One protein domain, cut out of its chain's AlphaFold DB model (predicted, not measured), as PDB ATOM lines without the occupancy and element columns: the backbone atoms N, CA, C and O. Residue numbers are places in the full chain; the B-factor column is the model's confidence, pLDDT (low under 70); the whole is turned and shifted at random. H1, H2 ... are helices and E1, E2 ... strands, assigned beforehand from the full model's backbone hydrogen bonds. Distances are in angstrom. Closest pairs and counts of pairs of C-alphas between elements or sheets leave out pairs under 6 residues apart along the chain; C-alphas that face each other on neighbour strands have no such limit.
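AT A GLANCE: This is residues 21 to 142 of the 154 residues of the protein "Agmatine deiminase" of Lactobacillus salivarius str. Ren (UniProt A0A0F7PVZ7). Two small lobes stand side by side, each a three-stranded sheet with a helix over one face: H3 covers E4 E5 E6, and H2 covers E1 E2 E3 less closely. A long stretch without named elements, residues 71 to 90, joins them, and short H4 follows E6. The printed part has 122 residues with four named helices and six named strands, in the order E1 E2 H1 H2 E3 E4 E5 H3 E6 H4; the class is mixed, with 54 residues, under half, in named elements. Both sheets are mixed, in the orders E1 E2 E3 and E4 E5 E6. The whole is compact, with a radius of gyration of the C-alphas of 14.3 A and spans of 42 by 37 by 25 A.

IN THESE COORDINATES: Look first for E5, residues 96 to 101, 15.2 A long, which begins at C-alpha 96 (514.609, 236.551, 446.110). Beside it are E4, residues 91 to 93, and E6, residues 122 to 127, 16.0 A long. H3, residues 107 to 117, runs 15.4 A. In the other sheet find E1, residues 24 to 26, starting at C-alpha 24 (509.745, 242.905, 464.166), then E2, residues 31 to 34, and E3, residues 67 to 70. H1 is residues 37 to 40, H2 is residues 49 to 57 over 12.2 A, and H4, residues 129 to 132, ends at C-alpha 132 (527.813, 240.958, 462.102).

HOW THE PARTS SIT: E4 and E5 form an antiparallel hairpin, with N 91 and O 98 2.9 A apart. E5 and E6 are parallel, with N 101 and O 126 at 2.8 A; with H3 they make a strand-helix-strand unit, two parallel neighbours with a helix between, its crossover right-handed. H3 is on this sheet, a two-layer arrangement, at a height of 9.2 A, along the strands; its closest C-alphas to E6 are Gln 115 and Val 123, 5.9 A. C-alphas 101 of E5 and 129 of H4 are the closest of that pair, 7.5 A. E1 and E2 form another antiparallel hairpin, with N 33 and O 25 at 2.7 A. E2 and E3 are parallel, N 32 and O 67 at 2.9 A, and E2, H1 H2, E3 is a second right-handed unit. H2 is on that sheet at a height of 10.8 A, over E2 and, only just, E3, with 3 of its C-alphas on E3. H1 and H2 are close but not clearly touching, the closest C-alphas being Glu 37 and Tyr 52, 7.0 A. In H2 and H3 every O i to N i+4 pair is within hydrogen-bond range; H1 and H4 are too short for one.

THE WHOLE: The farthest C-alphas, Glu 62 and Gly 80, are 44.7 A apart. The printed part has no cut; the link E3 to E4 is long, and these two are apart. Mean pLDDT of the printed part is 86.2, under 70 at residues 21 to 22, 45 and 131 to 142.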
ATOM      1  N   ASP A  21     513.996 246.462 462.370       53.31
ATOM      2  CA  ASP A  21     514.305 245.397 461.412       53.31
ATOM      3  C   ASP A  21     515.005 244.169 462.026       53.31
ATOM      4  O   ASP A  21     515.003 243.096 461.418       53.31
ATOM      5  N   GLY A  22     515.574 244.297 463.229       55.88
ATOM      6  CA  GLY A  22     516.069 243.175 464.031       55.88
ATOM      7  C   GLY A  22     515.030 242.542 464.965       55.88
ATOM      8  O   GLY A  22     515.248 241.417 465.416       55.88
ATOM      9  N   VAL A  23     513.922 243.243 465.229       70.38
ATOM     10  CA  VAL A  23     512.926 242.945 466.276       70.38
ATOM     11  C   VAL A  23     511.617 242.441 465.686       70.38
ATOM     12  O   VAL A  23     511.133 241.382 466.068       70.38
ATOM     13  N   ALA A  24     511.042 243.194 464.748       82.44
ATOM     14  CA  ALA A  24     509.745 242.905 464.166       82.44
ATOM     15  C   ALA A  24     509.632 243.421 462.725       82.44
ATOM     16  O   ALA A  24     510.203 244.442 462.345       82.44
ATOM     17  N   ARG A  25     508.848 242.733 461.891       87.88
ATOM     18  CA  ARG A  25     508.641 243.112 460.487       87.88
ATOM     19  C   ARG A  25     507.225 242.812 460.022       87.88
ATOM     20  O   ARG A  25     506.739 241.709 460.222       87.88
ATOM     21  N   PHE A  26     506.598 243.732 459.293       87.94
ATOM     22  CA  PHE A  26     505.369 243.405 458.566       87.94
ATOM     23  C   PHE A  26     505.652 242.383 457.460       87.94
ATOM     24  O   PHE A  26     506.486 242.621 456.584       87.94
ATOM     25  N   TYR A  27     504.945 241.256 457.495       90.06
ATOM     26  CA  TYR A  27     504.908 240.299 456.390       90.06
ATOM     27  C   TYR A  27     503.854 240.709 455.355       90.06
ATOM     28  O   TYR A  27     504.124 240.719 454.156       90.06
ATOM     29  N   ASN A  28     502.666 241.089 455.827       87.62
ATOM     30  CA  ASN A  28     501.563 241.611 455.021       87.62
ATOM     31  C   ASN A  28     500.693 242.565 455.871       87.62
ATOM     32  O   ASN A  28     501.102 242.992 456.950       87.62
ATOM     33  N   ASP A  29     499.499 242.901 455.386       87.75
ATOM     34  CA  ASP A  29     498.511 243.773 456.042       87.75
ATOM     35  C   ASP A  29     497.908 243.201 457.339       87.75
ATOM     36  O   ASP A  29     497.232 243.916 458.078       87.75
ATOM     37  N   LYS A  30     498.151 241.920 457.630       92.12
ATOM     38  CA  LYS A  30     497.545 241.171 458.740       92.12
ATOM     39  C   LYS A  30     498.547 240.433 459.612       92.12
ATOM     40  O   LYS A  30     498.146 239.856 460.621       92.12
ATOM     41  N   THR A  31     499.829 240.432 459.264       92.94
ATOM     42  CA  THR A  31     500.828 239.595 459.930       92.94
ATOM     43  C   THR A  31     502.121 240.350 460.200       92.94
ATOM     44  O   THR A  31     502.708 240.952 459.296       92.94
ATOM     45  N   ILE A  32     502.593 240.243 461.439       93.12
ATOM     46  CA  ILE A  32     503.908 240.697 461.888       93.12
ATOM     47  C   ILE A  32     504.775 239.465 462.163       93.12
ATOM     48  O   ILE A  32     504.335 238.502 462.786       93.12
ATOM     49  N   LEU A  33     506.013 239.507 461.686       93.81
ATOM     50  CA  LEU A  33     507.077 238.583 462.052       93.81
ATOM     51  C   LEU A  33     507.816 239.158 463.259       93.81
ATOM     52  O   LEU A  33     508.167 240.333 463.226       93.81
ATOM     53  N   THR A  34     508.082 238.354 464.280       93.50
ATOM     54  CA  THR A  34     508.894 238.735 465.454       93.50
ATOM     55  C   THR A  34     509.657 237.514 465.966       93.50
ATOM     56  O   THR A  34     509.549 236.438 465.377       93.50
ATOM     57  N   VAL A  35     510.451 237.653 467.020       92.44
ATOM     58  CA  VAL A  35     511.089 236.517 467.703       92.44
ATOM     59  C   VAL A  35     510.202 235.978 468.830       92.44
ATOM     60  O   VAL A  35     509.369 236.730 469.336       92.44
ATOM     61  N   PRO A  36     510.359 234.706 469.248       92.06
ATOM     62  CA  PRO A  36     509.642 234.177 470.404       92.06
ATOM     63  C   PRO A  36     509.859 235.031 471.653       92.06
ATOM     64  O   PRO A  36     510.966 235.511 471.879       92.06
ATOM     65  N   GLU A  37     508.844 235.138 472.506       89.44
ATOM     66  CA  GLU A  37     508.868 235.952 473.733       89.44
ATOM     67  C   GLU A  37     510.129 235.745 474.592       89.44
ATOM     68  O   GLU A  37     510.806 236.698 474.963       89.44
ATOM     69  N   ASN A  38     510.508 234.487 474.838       87.62
ATOM     70  CA  ASN A  38     511.697 234.158 475.635       87.62
ATOM     71  C   ASN A  38     513.010 234.659 475.012       87.62
ATOM     72  O   ASN A  38     513.988 234.843 475.726       87.62
ATOM     73  N   ASP A  39     513.041 234.821 473.691       86.56
ATOM     74  CA  ASP A  39     514.183 235.347 472.944       86.56
ATOM     75  C   ASP A  39     514.060 236.867 472.718       86.56
ATOM     76  O   ASP A  39     515.052 237.516 472.393       86.56
ATOM     77  N   PHE A  40     512.869 237.449 472.889       84.25
ATOM     78  CA  PHE A  40     512.593 238.864 472.642       84.25
ATOM     79  C   PHE A  40     513.383 239.763 473.590       84.25
ATOM     80  O   PHE A  40     514.040 240.699 473.149       84.25
ATOM     81  N   PHE A  41     513.403 239.430 474.879       79.38
ATOM     82  CA  PHE A  41     514.121 240.214 475.888       79.38
ATOM     83  C   PHE A  41     515.649 240.084 475.789       79.38
ATOM     84  O   PHE A  41     516.369 240.912 476.342       79.38
ATOM     85  N   ASP A  42     516.145 239.077 475.064       73.81
ATOM     86  CA  ASP A  42     517.573 238.876 474.793       73.81
ATOM     87  C   ASP A  42     518.070 239.718 473.598       73.81
ATOM     88  O   ASP A  42     519.277 239.771 473.352       73.81
ATOM     89  N   LEU A  43     517.168 240.335 472.816       72.88
ATOM     90  CA  LEU A  43     517.531 241.076 471.603       72.88
ATOM     91  C   LEU A  43     518.320 242.351 471.909       72.88
ATOM     92  O   LEU A  43     519.331 242.617 471.259       72.88
ATOM     93  N   TYR A  44     517.840 243.139 472.873       71.38
ATOM     94  CA  TYR A  44     518.422 244.422 473.251       71.38
ATOM     95  C   TYR A  44     518.275 244.655 474.754       71.38
ATOM     96  O   TYR A  44     517.297 244.233 475.375       71.38
ATOM     97  N   GLU A  45     519.253 245.352 475.336       67.75
ATOM     98  CA  GLU A  45     519.176 245.794 476.727       67.75
ATOM     99  C   GLU A  45     517.909 246.650 476.923       67.75
ATOM    100  O   GLU A  45     517.486 247.376 476.034       67.75
ATOM    101  N   GLY A  46     517.230 246.511 478.060       73.94
ATOM    102  CA  GLY A  46     516.068 247.346 478.374       73.94
ATOM    103  C   GLY A  46     514.735 246.969 477.714       73.94
ATOM    104  O   GLY A  46     513.746 247.625 478.046       73.94
ATOM    105  N   MET A  47     514.661 245.923 476.877       78.56
ATOM    106  CA  MET A  47     513.375 245.382 476.410       78.56
ATOM    107  C   MET A  47     512.541 244.822 477.564       78.56
ATOM    108  O   MET A  47     513.041 244.102 478.430       78.56
ATOM    109  N   LYS A  48     511.251 245.160 477.570       82.12
ATOM    110  CA  LYS A  48     510.301 244.810 478.630       82.12
ATOM    111  C   LYS A  48     509.169 243.954 478.092       82.12
ATOM    112  O   LYS A  48     508.811 244.028 476.920       82.12
ATOM    113  N   GLU A  49     508.533 243.219 478.998       85.44
ATOM    114  CA  GLU A  49     507.305 242.461 478.727       85.44
ATOM    115  C   GLU A  49     506.227 243.341 478.073       85.44
ATOM    116  O   GLU A  49     505.642 242.950 477.069       85.44
ATOM    117  N   SER A  50     506.088 244.593 478.525       84.75
ATOM    118  CA  SER A  50     505.166 245.577 477.940       84.75
ATOM    119  C   SER A  50     505.415 245.875 476.457       84.75
ATOM    120  O   SER A  50     504.486 246.234 475.730       84.75
ATOM    121  N   ASP A  51     506.660 245.754 475.993       84.75
ATOM    122  CA  ASP A  51     507.012 246.000 474.591       84.75
ATOM    123  C   ASP A  51     506.549 244.821 473.724       84.75
ATOM    124  O   ASP A  51     505.986 245.017 472.643       84.75
ATOM    125  N   TYR A  52     506.696 243.594 474.238       87.19
ATOM    126  CA  TYR A  52     506.165 242.396 473.592       87.19
ATOM    127  C   TYR A  52     504.631 242.395 473.595       87.19
ATOM    128  O   TYR A  52     504.015 242.171 472.553       87.19
ATOM    129  N   GLU A  53     503.996 242.748 474.715       88.50
ATOM    130  CA  GLU A  53     502.538 242.909 474.811       88.50
ATOM    131  C   GLU A  53     502.008 243.937 473.804       88.50
ATOM    132  O   GLU A  53     500.988 243.703 473.154       88.50
ATOM    133  N   THR A  54     502.732 245.044 473.607       89.00
ATOM    134  CA  THR A  54     502.386 246.057 472.600       89.00
ATOM    135  C   THR A  54     502.385 245.470 471.189       89.00
ATOM    136  O   THR A  54     501.482 245.770 470.406       89.00
ATOM    137  N   LEU A  55     503.357 244.615 470.854       87.19
ATOM    138  CA  LEU A  55     503.376 243.910 469.569       87.19
ATOM    139  C   LEU A  55     502.214 242.930 469.450       87.19
ATOM    140  O   LEU A  55     501.571 242.884 468.400       87.19
ATOM    141  N   LEU A  56     501.926 242.180 470.517       89.81
ATOM    142  CA  LEU A  56     500.806 241.253 470.528       89.81
ATOM    143  C   LEU A  56     499.499 242.003 470.284       89.81
ATOM    144  O   LEU A  56     498.735 241.568 469.436       89.81
ATOM    145  N   ASP A  57     499.251 243.123 470.967       93.00
ATOM    146  CA  ASP A  57     498.007 243.903 470.902       93.00
ATOM    147  C   ASP A  57     497.915 244.909 469.747       93.00
ATOM    148  O   ASP A  57     496.871 245.552 469.573       93.00
ATOM    149  N   ALA A  58     498.955 245.008 468.919       90.50
ATOM    150  CA  ALA A  58     498.978 245.891 467.765       90.50
ATOM    151  C   ALA A  58     497.826 245.591 466.786       90.50
ATOM    152  O   ALA A  58     497.450 244.438 466.535       90.50
ATOM    153  N   ARG A  59     497.272 246.658 466.198       92.31
ATOM    154  CA  ARG A  59     496.145 246.599 465.257       92.31
ATOM    155  C   ARG A  59     496.447 247.331 463.954       92.31
ATOM    156  O   ARG A  59     497.200 248.306 463.947       92.31
ATOM    157  N   ASN A  60     495.859 246.860 462.857       89.31
ATOM    158  CA  ASN A  60     495.916 247.530 461.558       89.31
ATOM    159  C   ASN A  60     495.001 248.766 461.508       89.31
ATOM    160  O   ASN A  60     494.353 249.128 462.494       89.31
ATOM    161  N   ALA A  61     494.983 249.455 460.362       88.69
ATOM    162  CA  ALA A  61     494.203 250.681 460.182       88.69
ATOM    163  C   ALA A  61     492.685 250.441 460.308       88.69
ATOM    164  O   ALA A  61     491.933 251.356 460.635       88.69
ATOM    165  N   GLU A  62     492.257 249.200 460.095       91.25
ATOM    166  CA  GLU A  62     490.889 248.710 460.204       91.25
ATOM    167  C   GLU A  62     490.521 248.295 461.643       91.25
ATOM    168  O   GLU A  62     489.374 247.945 461.918       91.25
ATOM    169  N   GLY A  63     491.472 248.358 462.584       92.06
ATOM    170  CA  GLY A  63     491.275 247.978 463.983       92.06
ATOM    171  C   GLY A  63     491.363 246.470 464.246       92.06
ATOM    172  O   GLY A  63     491.064 246.024 465.357       92.06
ATOM    173  N   GLU A  64     491.787 245.669 463.271       93.44
ATOM    174  CA  GLU A  64     491.992 244.226 463.412       93.44
ATOM    175  C   GLU A  64     493.357 243.936 464.045       93.44
ATOM    176  O   GLU A  64     494.349 244.588 463.731       93.44
ATOM    177  N   LYS A  65     493.413 242.955 464.952       95.00
ATOM    178  CA  LYS A  65     494.652 242.548 465.632       95.00
ATOM    179  C   LYS A  65     495.572 241.813 464.651       95.00
ATOM    180  O   LYS A  65     495.094 240.946 463.918       95.00
ATOM    181  N   TYR A  66     496.868 242.129 464.651       93.69
ATOM    182  CA  TYR A  66     497.825 241.409 463.808       93.69
ATOM    183  C   TYR A  66     497.982 239.953 464.265       93.69
ATOM    184  O   TYR A  66     497.974 239.637 465.452       93.69
ATOM    185  N   THR A  67     498.159 239.058 463.297       95.25
ATOM    186  CA  THR A  67     498.681 237.712 463.544       95.25
ATOM    187  C   THR A  67     500.187 237.801 463.744       95.25
ATOM    188  O   THR A  67     500.870 238.478 462.975       95.25
ATOM    189  N   ILE A  68     500.708 237.107 464.749       94.31
ATOM    190  CA  ILE A  68     502.139 237.071 465.037       94.31
ATOM    191  C   ILE A  68     502.712 235.742 464.548       94.31
ATOM    192  O   ILE A  68     502.223 234.681 464.928       94.31
ATOM    193  N   GLU A  69     503.735 235.808 463.698       95.25
ATOM    194  CA  GLU A  69     504.514 234.648 463.260       95.25
ATOM    195  C   GLU A  69     505.933 234.750 463.827       95.25
ATOM    196  O   GLU A  69     506.696 235.663 463.509       95.25
ATOM    197  N   GLU A  70     506.297 233.787 464.669       95.50
ATOM    198  CA  GLU A  70     507.586 233.793 465.354       95.50
ATOM    199  C   GLU A  70     508.692 233.153 464.500       95.50
ATOM    200  O   GLU A  70     508.576 232.019 464.011       95.50
ATOM    201  N   ILE A  71     509.807 233.868 464.363       95.38
ATOM    202  CA  ILE A  71     511.047 233.436 463.719       95.38
ATOM    203  C   ILE A  71     512.108 233.284 464.817       95.38
ATOM    204  O   ILE A  71     512.342 234.235 465.557       95.38
ATOM    205  N   PRO A  72     512.758 232.115 464.963       94.81
ATOM    206  CA  PRO A  72     513.695 231.886 466.065       94.81
ATOM    207  C   PRO A  72     514.902 232.824 465.979       94.81
ATOM    208  O   PRO A  72     515.217 233.298 464.897       94.81
ATOM    209  N   LEU A  73     515.642 233.011 467.072       92.88
ATOM    210  CA  LEU A  73     517.025 233.504 467.014       92.88
ATOM    211  C   LEU A  73     518.013 232.367 466.738       92.88
ATOM    212  O   LEU A  73     517.636 231.192 466.672       92.88
ATOM    213  N   THR A  74     519.302 232.676 466.580       93.19
ATOM    214  CA  THR A  74     520.337 231.637 466.690       93.19
ATOM    215  C   THR A  74     520.251 230.959 468.055       93.19
ATOM    216  O   THR A  74     520.012 231.587 469.084       93.19
ATOM    217  N   SER A  75     520.471 229.650 468.089       93.31
ATOM    218  CA  SER A  75     520.361 228.869 469.321       93.31
ATOM    219  C   SER A  75     521.439 229.173 470.359       93.31
ATOM    220  O   SER A  75     521.298 228.834 471.534       93.31
ATOM    221  N   LYS A  76     522.545 229.764 469.909       91.19
ATOM    222  CA  LYS A  76     523.670 230.226 470.717       91.19
ATOM    223  C   LYS A  76     524.081 231.610 470.245       91.19
ATOM    224  O   LYS A  76     523.735 232.015 469.136       91.19
ATOM    225  N   ASN A  77     524.889 232.283 471.054       90.12
ATOM    226  CA  ASN A  77     525.538 233.517 470.641       90.12
ATOM    227  C   ASN A  77     526.354 233.293 469.368       90.12
ATOM    228  O   ASN A  77     526.990 232.245 469.186       90.12
ATOM    229  N   VAL A  78     526.328 234.285 468.483       87.12
ATOM    230  CA  VAL A  78     527.066 234.225 467.225       87.12
ATOM    231  C   VAL A  78     528.562 234.150 467.527       87.12
ATOM    232  O   VAL A  78     529.071 234.763 468.464       87.12
ATOM    233  N   LYS A  79     529.305 233.367 466.738       86.44
ATOM    234  CA  LYS A  79     530.725 233.104 466.997       86.44
ATOM    235  C   LYS A  79     531.547 234.399 467.095       86.44
ATOM    236  O   LYS A  79     531.823 235.055 466.089       86.44
ATOM    237  N   GLY A  80     532.064 234.661 468.294       83.88
ATOM    238  CA  GLY A  80     532.886 235.836 468.599       83.88
ATOM    239  C   GLY A  80     532.094 237.045 469.093       83.88
ATOM    240  O   GLY A  80     532.663 238.128 469.111       83.88
ATOM    241  N   LEU A  81     530.827 236.851 469.462       83.12
ATOM    242  CA  LEU A  81     529.927 237.850 470.027       83.12
ATOM    243  C   LEU A  81     529.248 237.284 471.282       83.12
ATOM    244  O   LEU A  81     529.240 236.070 471.510       83.12
ATOM    245  N   ASP A  82     528.697 238.169 472.102       84.50
ATOM    246  CA  ASP A  82     527.989 237.871 473.350       84.50
ATOM    247  C   ASP A  82     526.457 237.906 473.213       84.50
ATOM    248  O   ASP A  82     525.755 237.670 474.193       84.50
ATOM    249  N   TYR A  83     525.947 238.071 471.990       81.62
ATOM    250  CA  TYR A  83     524.521 238.069 471.656       81.62
ATOM    251  C   TYR A  83     524.174 237.080 470.528       81.62
ATOM    252  O   TYR A  83     525.032 236.636 469.747       81.62
ATOM    253  N   LYS A  84     522.893 236.695 470.466       88.19
ATOM    254  CA  LYS A  84     522.309 235.841 469.419       88.19
ATOM    255  C   LYS A  84     522.069 236.643 468.130       88.19
ATOM    256  O   LYS A  84     521.927 237.856 468.161       88.19
ATOM    257  N   GLY A  85     522.021 235.957 466.991       88.19
ATOM    258  CA  GLY A  85     521.748 236.543 465.678       88.19
ATOM    259  C   GLY A  85     520.266 236.468 465.313       88.19
ATOM    260  O   GLY A  85     519.630 235.432 465.525       88.19
ATOM    261  N   SER A  86     519.733 237.548 464.736       89.75
ATOM    262  CA  SER A  86     518.344 237.636 464.266       89.75
ATOM    263  C   SER A  86     518.225 237.338 462.773       89.75
ATOM    264  O   SER A  86     518.848 237.991 461.938       89.75
ATOM    265  N   TYR A  87     517.351 236.397 462.410       92.50
ATOM    266  CA  TYR A  87     517.055 236.104 461.003       92.50
ATOM    267  C   TYR A  87     516.077 237.099 460.368       92.50
ATOM    268  O   TYR A  87     515.857 237.034 459.160       92.50
ATOM    269  N   LEU A  88     515.482 238.015 461.145       90.75
ATOM    270  CA  LEU A  88     514.500 238.990 460.650       90.75
ATOM    271  C   LEU A  88     515.123 240.047 459.726       90.75
ATOM    272  O   LEU A  88     514.433 240.585 458.852       90.75
ATOM    273  N   ASN A  89     516.440 240.258 459.830       84.94
ATOM    274  CA  ASN A  89     517.198 241.228 459.041       84.94
ATOM    275  C   ASN A  89     517.516 240.747 457.605       84.94
ATOM    276  O   ASN A  89     518.623 240.908 457.086       84.94
ATOM    277  N   PHE A  90     516.554 240.100 456.949       88.00
ATOM    278  CA  PHE A  90     516.679 239.675 455.557       88.00
ATOM    279  C   PHE A  90     516.361 240.812 454.580       88.00
ATOM    280  O   PHE A  90     515.582 241.723 454.871       88.00
ATOM    281  N   TYR A  91     516.893 240.734 453.365       87.75
ATOM    282  CA  TYR A  91     516.482 241.614 452.270       87.75
ATOM    283  C   TYR A  91     515.431 240.925 451.391       87.75
ATOM    284  O   TYR A  91     515.624 239.791 450.952       87.75
ATOM    285  N   LEU A  92     514.322 241.618 451.121       89.81
ATOM    286  CA  LEU A  92     513.226 241.137 450.279       89.81
ATOM    287  C   LEU A  92     513.319 241.778 448.885       89.81
ATOM    288  O   LEU A  92     512.812 242.873 448.660       89.81
ATOM    289  N   GLY A  93     513.952 241.089 447.938       88.50
ATOM    290  CA  GLY A  93     514.047 241.512 446.536       88.50
ATOM    291  C   GLY A  93     512.957 240.881 445.670       88.50
ATOM    292  O   GLY A  93     512.414 239.842 446.030       88.50
ATOM    293  N   ASN A  94     512.651 241.451 444.499       86.38
ATOM    294  CA  ASN A  94     511.495 241.077 443.655       86.38
ATOM    295  C   ASN A  94     511.262 239.564 443.469       86.38
ATOM    296  O   ASN A  94     510.117 239.126 443.466       86.38
ATOM    297  N   LYS A  95     512.331 238.767 443.335       94.00
ATOM    298  CA  LYS A  95     512.266 237.303 443.149       94.00
ATOM    299  C   LYS A  95     513.047 236.506 444.201       94.00
ATOM    300  O   LYS A  95     513.122 235.282 444.113       94.00
ATOM    301  N   VAL A  96     513.674 237.178 445.166       94.56
ATOM    302  CA  VAL A  96     514.609 236.551 446.110       94.56
ATOM    303  C   VAL A  96     514.428 237.087 447.523       94.56
ATOM    304  O   VAL A  96     514.038 238.234 447.717       94.56
ATOM    305  N   VAL A  97     514.776 236.266 448.506       95.31
ATOM    306  CA  VAL A  97     514.964 236.691 449.893       95.31
ATOM    307  C   VAL A  97     516.414 236.421 450.264       95.31
ATOM    308  O   VAL A  97     516.822 235.265 450.267       95.31
ATOM    309  N   LEU A  98     517.206 237.455 450.544       94.44
ATOM    310  CA  LEU A  98     518.575 237.280 451.035       94.44
ATOM    311  C   LEU A  98     518.517 237.165 452.556       94.44
ATOM    312  O   LEU A  98     518.307 238.163 453.242       94.44
ATOM    313  N   LEU A  99     518.642 235.943 453.063       94.62
ATOM    314  CA  LEU A  99     518.453 235.619 454.474       94.62
ATOM    315  C   LEU A  99     519.818 235.536 455.175       94.62
ATOM    316  O   LEU A  99     520.650 234.742 454.731       94.62
ATOM    317  N   PRO A 100     520.084 236.306 456.247       92.31
ATOM    318  CA  PRO A 100     521.290 236.105 457.045       92.31
ATOM    319  C   PRO A 100     521.303 234.704 457.664       92.31
ATOM    320  O   PRO A 100     520.286 234.236 458.158       92.31
ATOM    321  N   VAL A 101     522.456 234.040 457.647       95.00
ATOM    322  CA  VAL A 101     522.708 232.780 458.367       95.00
ATOM    323  C   VAL A 101     524.026 232.859 459.130       95.00
ATOM    324  O   VAL A 101     524.903 233.661 458.789       95.00
ATOM    325  N   TYR A 102     524.170 232.030 460.164       93.56
ATOM    326  CA  TYR A 102     525.227 232.183 461.170       93.56
ATOM    327  C   TYR A 102     526.075 230.922 461.394       93.56
ATOM    328  O   TYR A 102     527.000 230.939 462.210       93.56
ATOM    329  N   GLY A 103     525.788 229.830 460.681       93.88
ATOM    330  CA  GLY A 103     526.346 228.511 460.977       93.88
ATOM    331  C   GLY A 103     525.740 227.904 462.245       93.88
ATOM    332  O   GLY A 103     526.422 227.163 462.957       93.88
ATOM    333  N   ASP A 104     524.493 228.259 462.555       96.00
ATOM    334  CA  ASP A 104     523.749 227.807 463.729       96.00
ATOM    335  C   ASP A 104     522.704 226.748 463.345       96.00
ATOM    336  O   ASP A 104     522.210 226.710 462.222       96.00
ATOM    337  N   LYS A 105     522.320 225.880 464.291       95.69
ATOM    338  CA  LYS A 105     521.307 224.839 464.030       95.69
ATOM    339  C   LYS A 105     519.933 225.404 463.642       95.69
ATOM    340  O   LYS A 105     519.144 224.686 463.033       95.69
ATOM    341  N   ASN A 106     519.634 226.652 464.008       97.25
ATOM    342  CA  ASN A 106     518.380 227.304 463.655       97.25
ATOM    343  C   ASN A 106     518.407 227.907 462.239       97.25
ATOM    344  O   ASN A 106     517.340 228.299 461.770       97.25
ATOM    345  N   ASP A 107     519.545 227.901 461.526       97.50
ATOM    346  CA  ASP A 107     519.636 228.393 460.141       97.50
ATOM    347  C   ASP A 107     518.621 227.654 459.246       97.50
ATOM    348  O   ASP A 107     517.811 228.276 458.558       97.50
ATOM    349  N   ASP A 108     518.583 226.320 459.318       97.81
ATOM    350  CA  ASP A 108     517.657 225.493 458.527       97.81
ATOM    351  C   ASP A 108     516.185 225.732 458.892       97.81
ATOM    352  O   ASP A 108     515.297 225.605 458.044       97.81
ATOM    353  N   ILE A 109     515.912 226.061 460.157       97.88
ATOM    354  CA  ILE A 109     514.561 226.368 460.639       97.88
ATOM    355  C   ILE A 109     514.115 227.709 460.057       97.88
ATOM    356  O   ILE A 109     513.024 227.797 459.489       97.88
ATOM    357  N   ALA A 110     514.974 228.727 460.147       96.94
ATOM    358  CA  ALA A 110     514.716 230.047 459.596       96.94
ATOM    359  C   ALA A 110     514.528 229.986 458.074       96.94
ATOM    360  O   ALA A 110     513.528 230.490 457.567       96.94
ATOM    361  N   ILE A 111     515.405 229.285 457.346       97.94
ATOM    362  CA  ILE A 111     515.287 229.102 455.889       97.94
ATOM    363  C   ILE A 111     513.924 228.504 455.523       97.94
ATOM    364  O   ILE A 111     513.235 229.037 454.654       97.94
ATOM    365  N   LYS A 112     513.501 227.423 456.191       98.12
ATOM    366  CA  LYS A 112     512.217 226.756 455.905       98.12
ATOM    367  C   LYS A 112     511.010 227.640 456.212       98.12
ATOM    368  O   LYS A 112     510.072 227.675 455.412       98.12
ATOM    369  N   LYS A 113     511.030 228.359 457.337       97.62
ATOM    370  CA  LYS A 113     509.960 229.295 457.713       97.62
ATOM    371  C   LYS A 113     509.844 230.427 456.698       97.62
ATOM    372  O   LYS A 113     508.776 230.634 456.133       97.62
ATOM    373  N   ILE A 114     510.956 231.089 456.387       96.88
ATOM    374  CA  ILE A 114     510.979 232.190 455.420       96.88
ATOM    375  C   ILE A 114     510.598 231.702 454.015       96.88
ATOM    376  O   ILE A 114     509.866 232.393 453.315       96.88
ATOM    377  N   GLN A 115     511.002 230.496 453.607       97.69
ATOM    378  CA  GLN A 115     510.599 229.939 452.311       97.69
ATOM    379  C   GLN A 115     509.097 229.637 452.247       97.69
ATOM    380  O   GLN A 115     508.487 229.826 451.197       97.69
ATOM    381  N   THR A 116     508.501 229.198 453.359       97.44
ATOM    382  CA  THR A 116     507.045 229.003 453.473       97.44
ATOM    383  C   THR A 116     506.295 230.331 453.396       97.44
ATOM    384  O   THR A 116     505.257 230.405 452.748       97.44
ATOM    385  N   LEU A 117     506.834 231.383 454.022       95.31
ATOM    386  CA  LEU A 117     506.264 232.731 453.974       95.31
ATOM    387  C   LEU A 117     506.404 233.373 452.588       95.31
ATOM    388  O   LEU A 117     505.528 234.108 452.161       95.31
ATOM    389  N   TYR A 118     507.470 233.085 451.845       95.00
ATOM    390  CA  TYR A 118     507.682 233.646 450.510       95.00
ATOM    391  C   TYR A 118     507.779 232.540 449.449       95.00
ATOM    392  O   TYR A 118     508.853 232.346 448.875       95.00
ATOM    393  N   PRO A 119     506.679 231.819 449.149       96.06
ATOM    394  CA  PRO A 119     506.708 230.652 448.264       96.06
ATOM    395  C   PRO A 119     507.134 230.997 446.830       96.06
ATOM    396  O   PRO A 119     507.796 230.198 446.174       96.06
ATOM    397  N   ASP A 120     506.827 232.214 446.371       95.12
ATOM    398  CA  ASP A 120     507.156 232.690 445.022       95.12
ATOM    399  C   ASP A 120     508.560 233.310 444.914       95.12
ATOM    400  O   ASP A 120     508.946 233.827 443.862       95.12
ATOM    401  N   ARG A 121     509.342 233.303 446.003       95.62
ATOM    402  CA  ARG A 121     510.697 233.865 446.039       95.62
ATOM    403  C   ARG A 121     511.703 232.798 446.428       95.62
ATOM    404  O   ARG A 121     511.455 231.958 447.286       95.62
ATOM    405  N   LYS A 122     512.889 232.868 445.828       97.44
ATOM    406  CA  LYS A 122     514.007 232.006 446.214       97.44
ATOM    407  C   LYS A 122     514.663 232.545 447.483       97.44
ATOM    408  O   LYS A 122     515.242 233.632 447.444       97.44
ATOM    409  N   VAL A 123     514.639 231.779 448.571       97.69
ATOM    410  CA  VAL A 123     515.441 232.093 449.762       97.69
ATOM    411  C   VAL A 123     516.908 231.754 449.491       97.69
ATOM    412  O   VAL A 123     517.255 230.623 449.153       97.69
ATOM    413  N   VAL A 124     517.775 232.756 449.605       97.44
ATOM    414  CA  VAL A 124     519.222 232.658 449.418       97.44
ATOM    415  C   VAL A 124     519.888 232.931 450.769       97.44
ATOM    416  O   VAL A 124     519.920 234.087 451.195       97.44
ATOM    417  N   PRO A 125     520.402 231.901 451.460       96.31
ATOM    418  CA  PRO A 125     521.113 232.088 452.717       96.31
ATOM    419  C   PRO A 125     522.482 232.729 452.469       96.31
ATOM    420  O   PRO A 125     523.237 232.288 451.601       96.31
ATOM    421  N   ILE A 126     522.814 233.754 453.248       93.75
ATOM    422  CA  ILE A 126     524.077 234.491 453.181       93.75
ATOM    423  C   ILE A 126     524.734 234.436 454.556       93.75
ATOM    424  O   ILE A 126     524.162 234.902 455.539       93.75
ATOM    425  N   ASN A 127     525.940 233.873 454.639       90.62
ATOM    426  CA  ASN A 127     526.669 233.838 455.902       90.62
ATOM    427  C   ASN A 127     527.140 235.247 456.276       90.62
ATOM    428  O   ASN A 127     528.047 235.793 455.646       90.62
ATOM    429  N   VAL A 128     526.531 235.810 457.318       86.00
ATOM    430  CA  VAL A 128     526.818 237.167 457.793       86.00
ATOM    431  C   VAL A 128     527.691 237.195 459.039       86.00
ATOM    432  O   VAL A 128     528.023 238.282 459.496       86.00
ATOM    433  N   THR A 129     528.129 236.052 459.580       81.56
ATOM    434  CA  THR A 129     528.999 236.012 460.772       81.56
ATOM    435  C   THR A 129     530.218 236.950 460.676       81.56
ATOM    436  O   THR A 129     530.560 237.557 461.692       81.56
ATOM    437  N   PRO A 130     530.884 237.126 459.513       75.12
ATOM    438  CA  PRO A 130     531.975 238.096 459.385       75.12
ATOM    439  C   PRO A 130     531.522 239.566 459.424       75.12
ATOM    440  O   PRO A 130     532.261 240.399 459.938       75.12
ATOM    441  N   LEU A 131     530.336 239.878 458.888       66.12
ATOM    442  CA  LEU A 131     529.772 241.236 458.827       66.12
ATOM    443  C   LEU A 131     529.165 241.665 460.163       66.12
ATOM    444  O   LEU A 131     529.343 242.804 460.586       66.12
ATOM    445  N   TYR A 132     528.524 240.723 460.851       63.84
ATOM    446  CA  TYR A 132     527.813 240.958 462.102       63.84
ATOM    447  C   TYR A 132     528.731 241.488 463.212       63.84
ATOM    448  O   TYR A 132     528.316 242.282 464.045       63.84
ATOM    449  N   LYS A 133     530.025 241.145 463.157       63.25
ATOM    450  CA  LYS A 133     531.056 241.666 464.068       63.25
ATOM    451  C   LYS A 133     531.283 243.176 463.983       63.25
ATOM    452  O   LYS A 133     531.853 243.731 464.912       63.25
ATOM    453  N   ASN A 134     530.873 243.816 462.889       56.88
ATOM    454  CA  ASN A 134     531.059 245.247 462.656       56.88
ATOM    455  C   ASN A 134     529.738 246.035 462.774       56.88
ATOM    456  O   ASN A 134     529.652 247.140 462.250       56.88
ATOM    457  N   GLY A 135     528.700 245.463 463.400       53.00
ATOM    458  CA  GLY A 135     527.435 246.160 463.679       53.00
ATOM    459  C   GLY A 135     526.442 246.247 462.512       53.00
ATOM    460  O   GLY A 135     525.419 246.907 462.639       53.00
ATOM    461  N   GLY A 136     526.706 245.583 461.379       50.66
ATOM    462  CA  GLY A 136     525.812 245.570 460.214       50.66
ATOM    463  C   GLY A 136     525.234 244.187 459.904       50.66
ATOM    464  O   GLY A 136     525.943 243.178 459.944       50.66
ATOM    465  N   MET A 137     523.955 244.141 459.530       57.00
ATOM    466  CA  MET A 137     523.295 242.989 458.899       57.00
ATOM    467  C   MET A 137     522.862 243.335 457.453       57.00
ATOM    468  O   MET A 137     523.097 244.449 456.988       57.00
ATOM    469  N   ILE A 138     522.305 242.381 456.690       57.53
ATOM    470  CA  ILE A 138     522.042 242.542 455.238       57.53
ATOM    471  C   ILE A 138     521.124 243.732 454.957       57.53
ATOM    472  O   ILE A 138     521.399 244.511 454.048       57.53
ATOM    473  N   HIS A 139     520.058 243.893 455.738       54.72
ATOM    474  CA  HIS A 139     519.127 245.005 455.575       54.72
ATOM    475  C   HIS A 139     519.812 246.353 455.838       54.72
ATOM    476  O   HIS A 139     519.561 247.316 455.121       54.72
ATOM    477  N   CYS A 140     520.760 246.396 456.780       51.50
ATOM    478  CA  CYS A 140     521.512 247.602 457.135       51.50
ATOM    479  C   CYS A 140     522.416 248.124 456.001       51.50
ATOM    480  O   CYS A 140     522.900 249.249 456.080       51.50
ATOM    481  N   VAL A 141     522.660 247.326 454.954       52.69
ATOM    482  CA  VAL A 141     523.494 247.699 453.796       52.69
ATOM    483  C   VAL A 141     522.715 247.732 452.476       52.69
ATOM    484  O   VAL A 141     523.315 247.821 451.405       52.69
ATOM    485  N   THR A 142     521.381 247.668 452.525       52.62
ATOM    486  CA  THR A 142     520.512 247.680 451.337       52.62
ATOM    487  C   THR A 142     519.383 248.693 451.479       52.62
ATOM    488  O   THR A 142     518.782 248.789 452.539       52.62
TER     489      THR A 142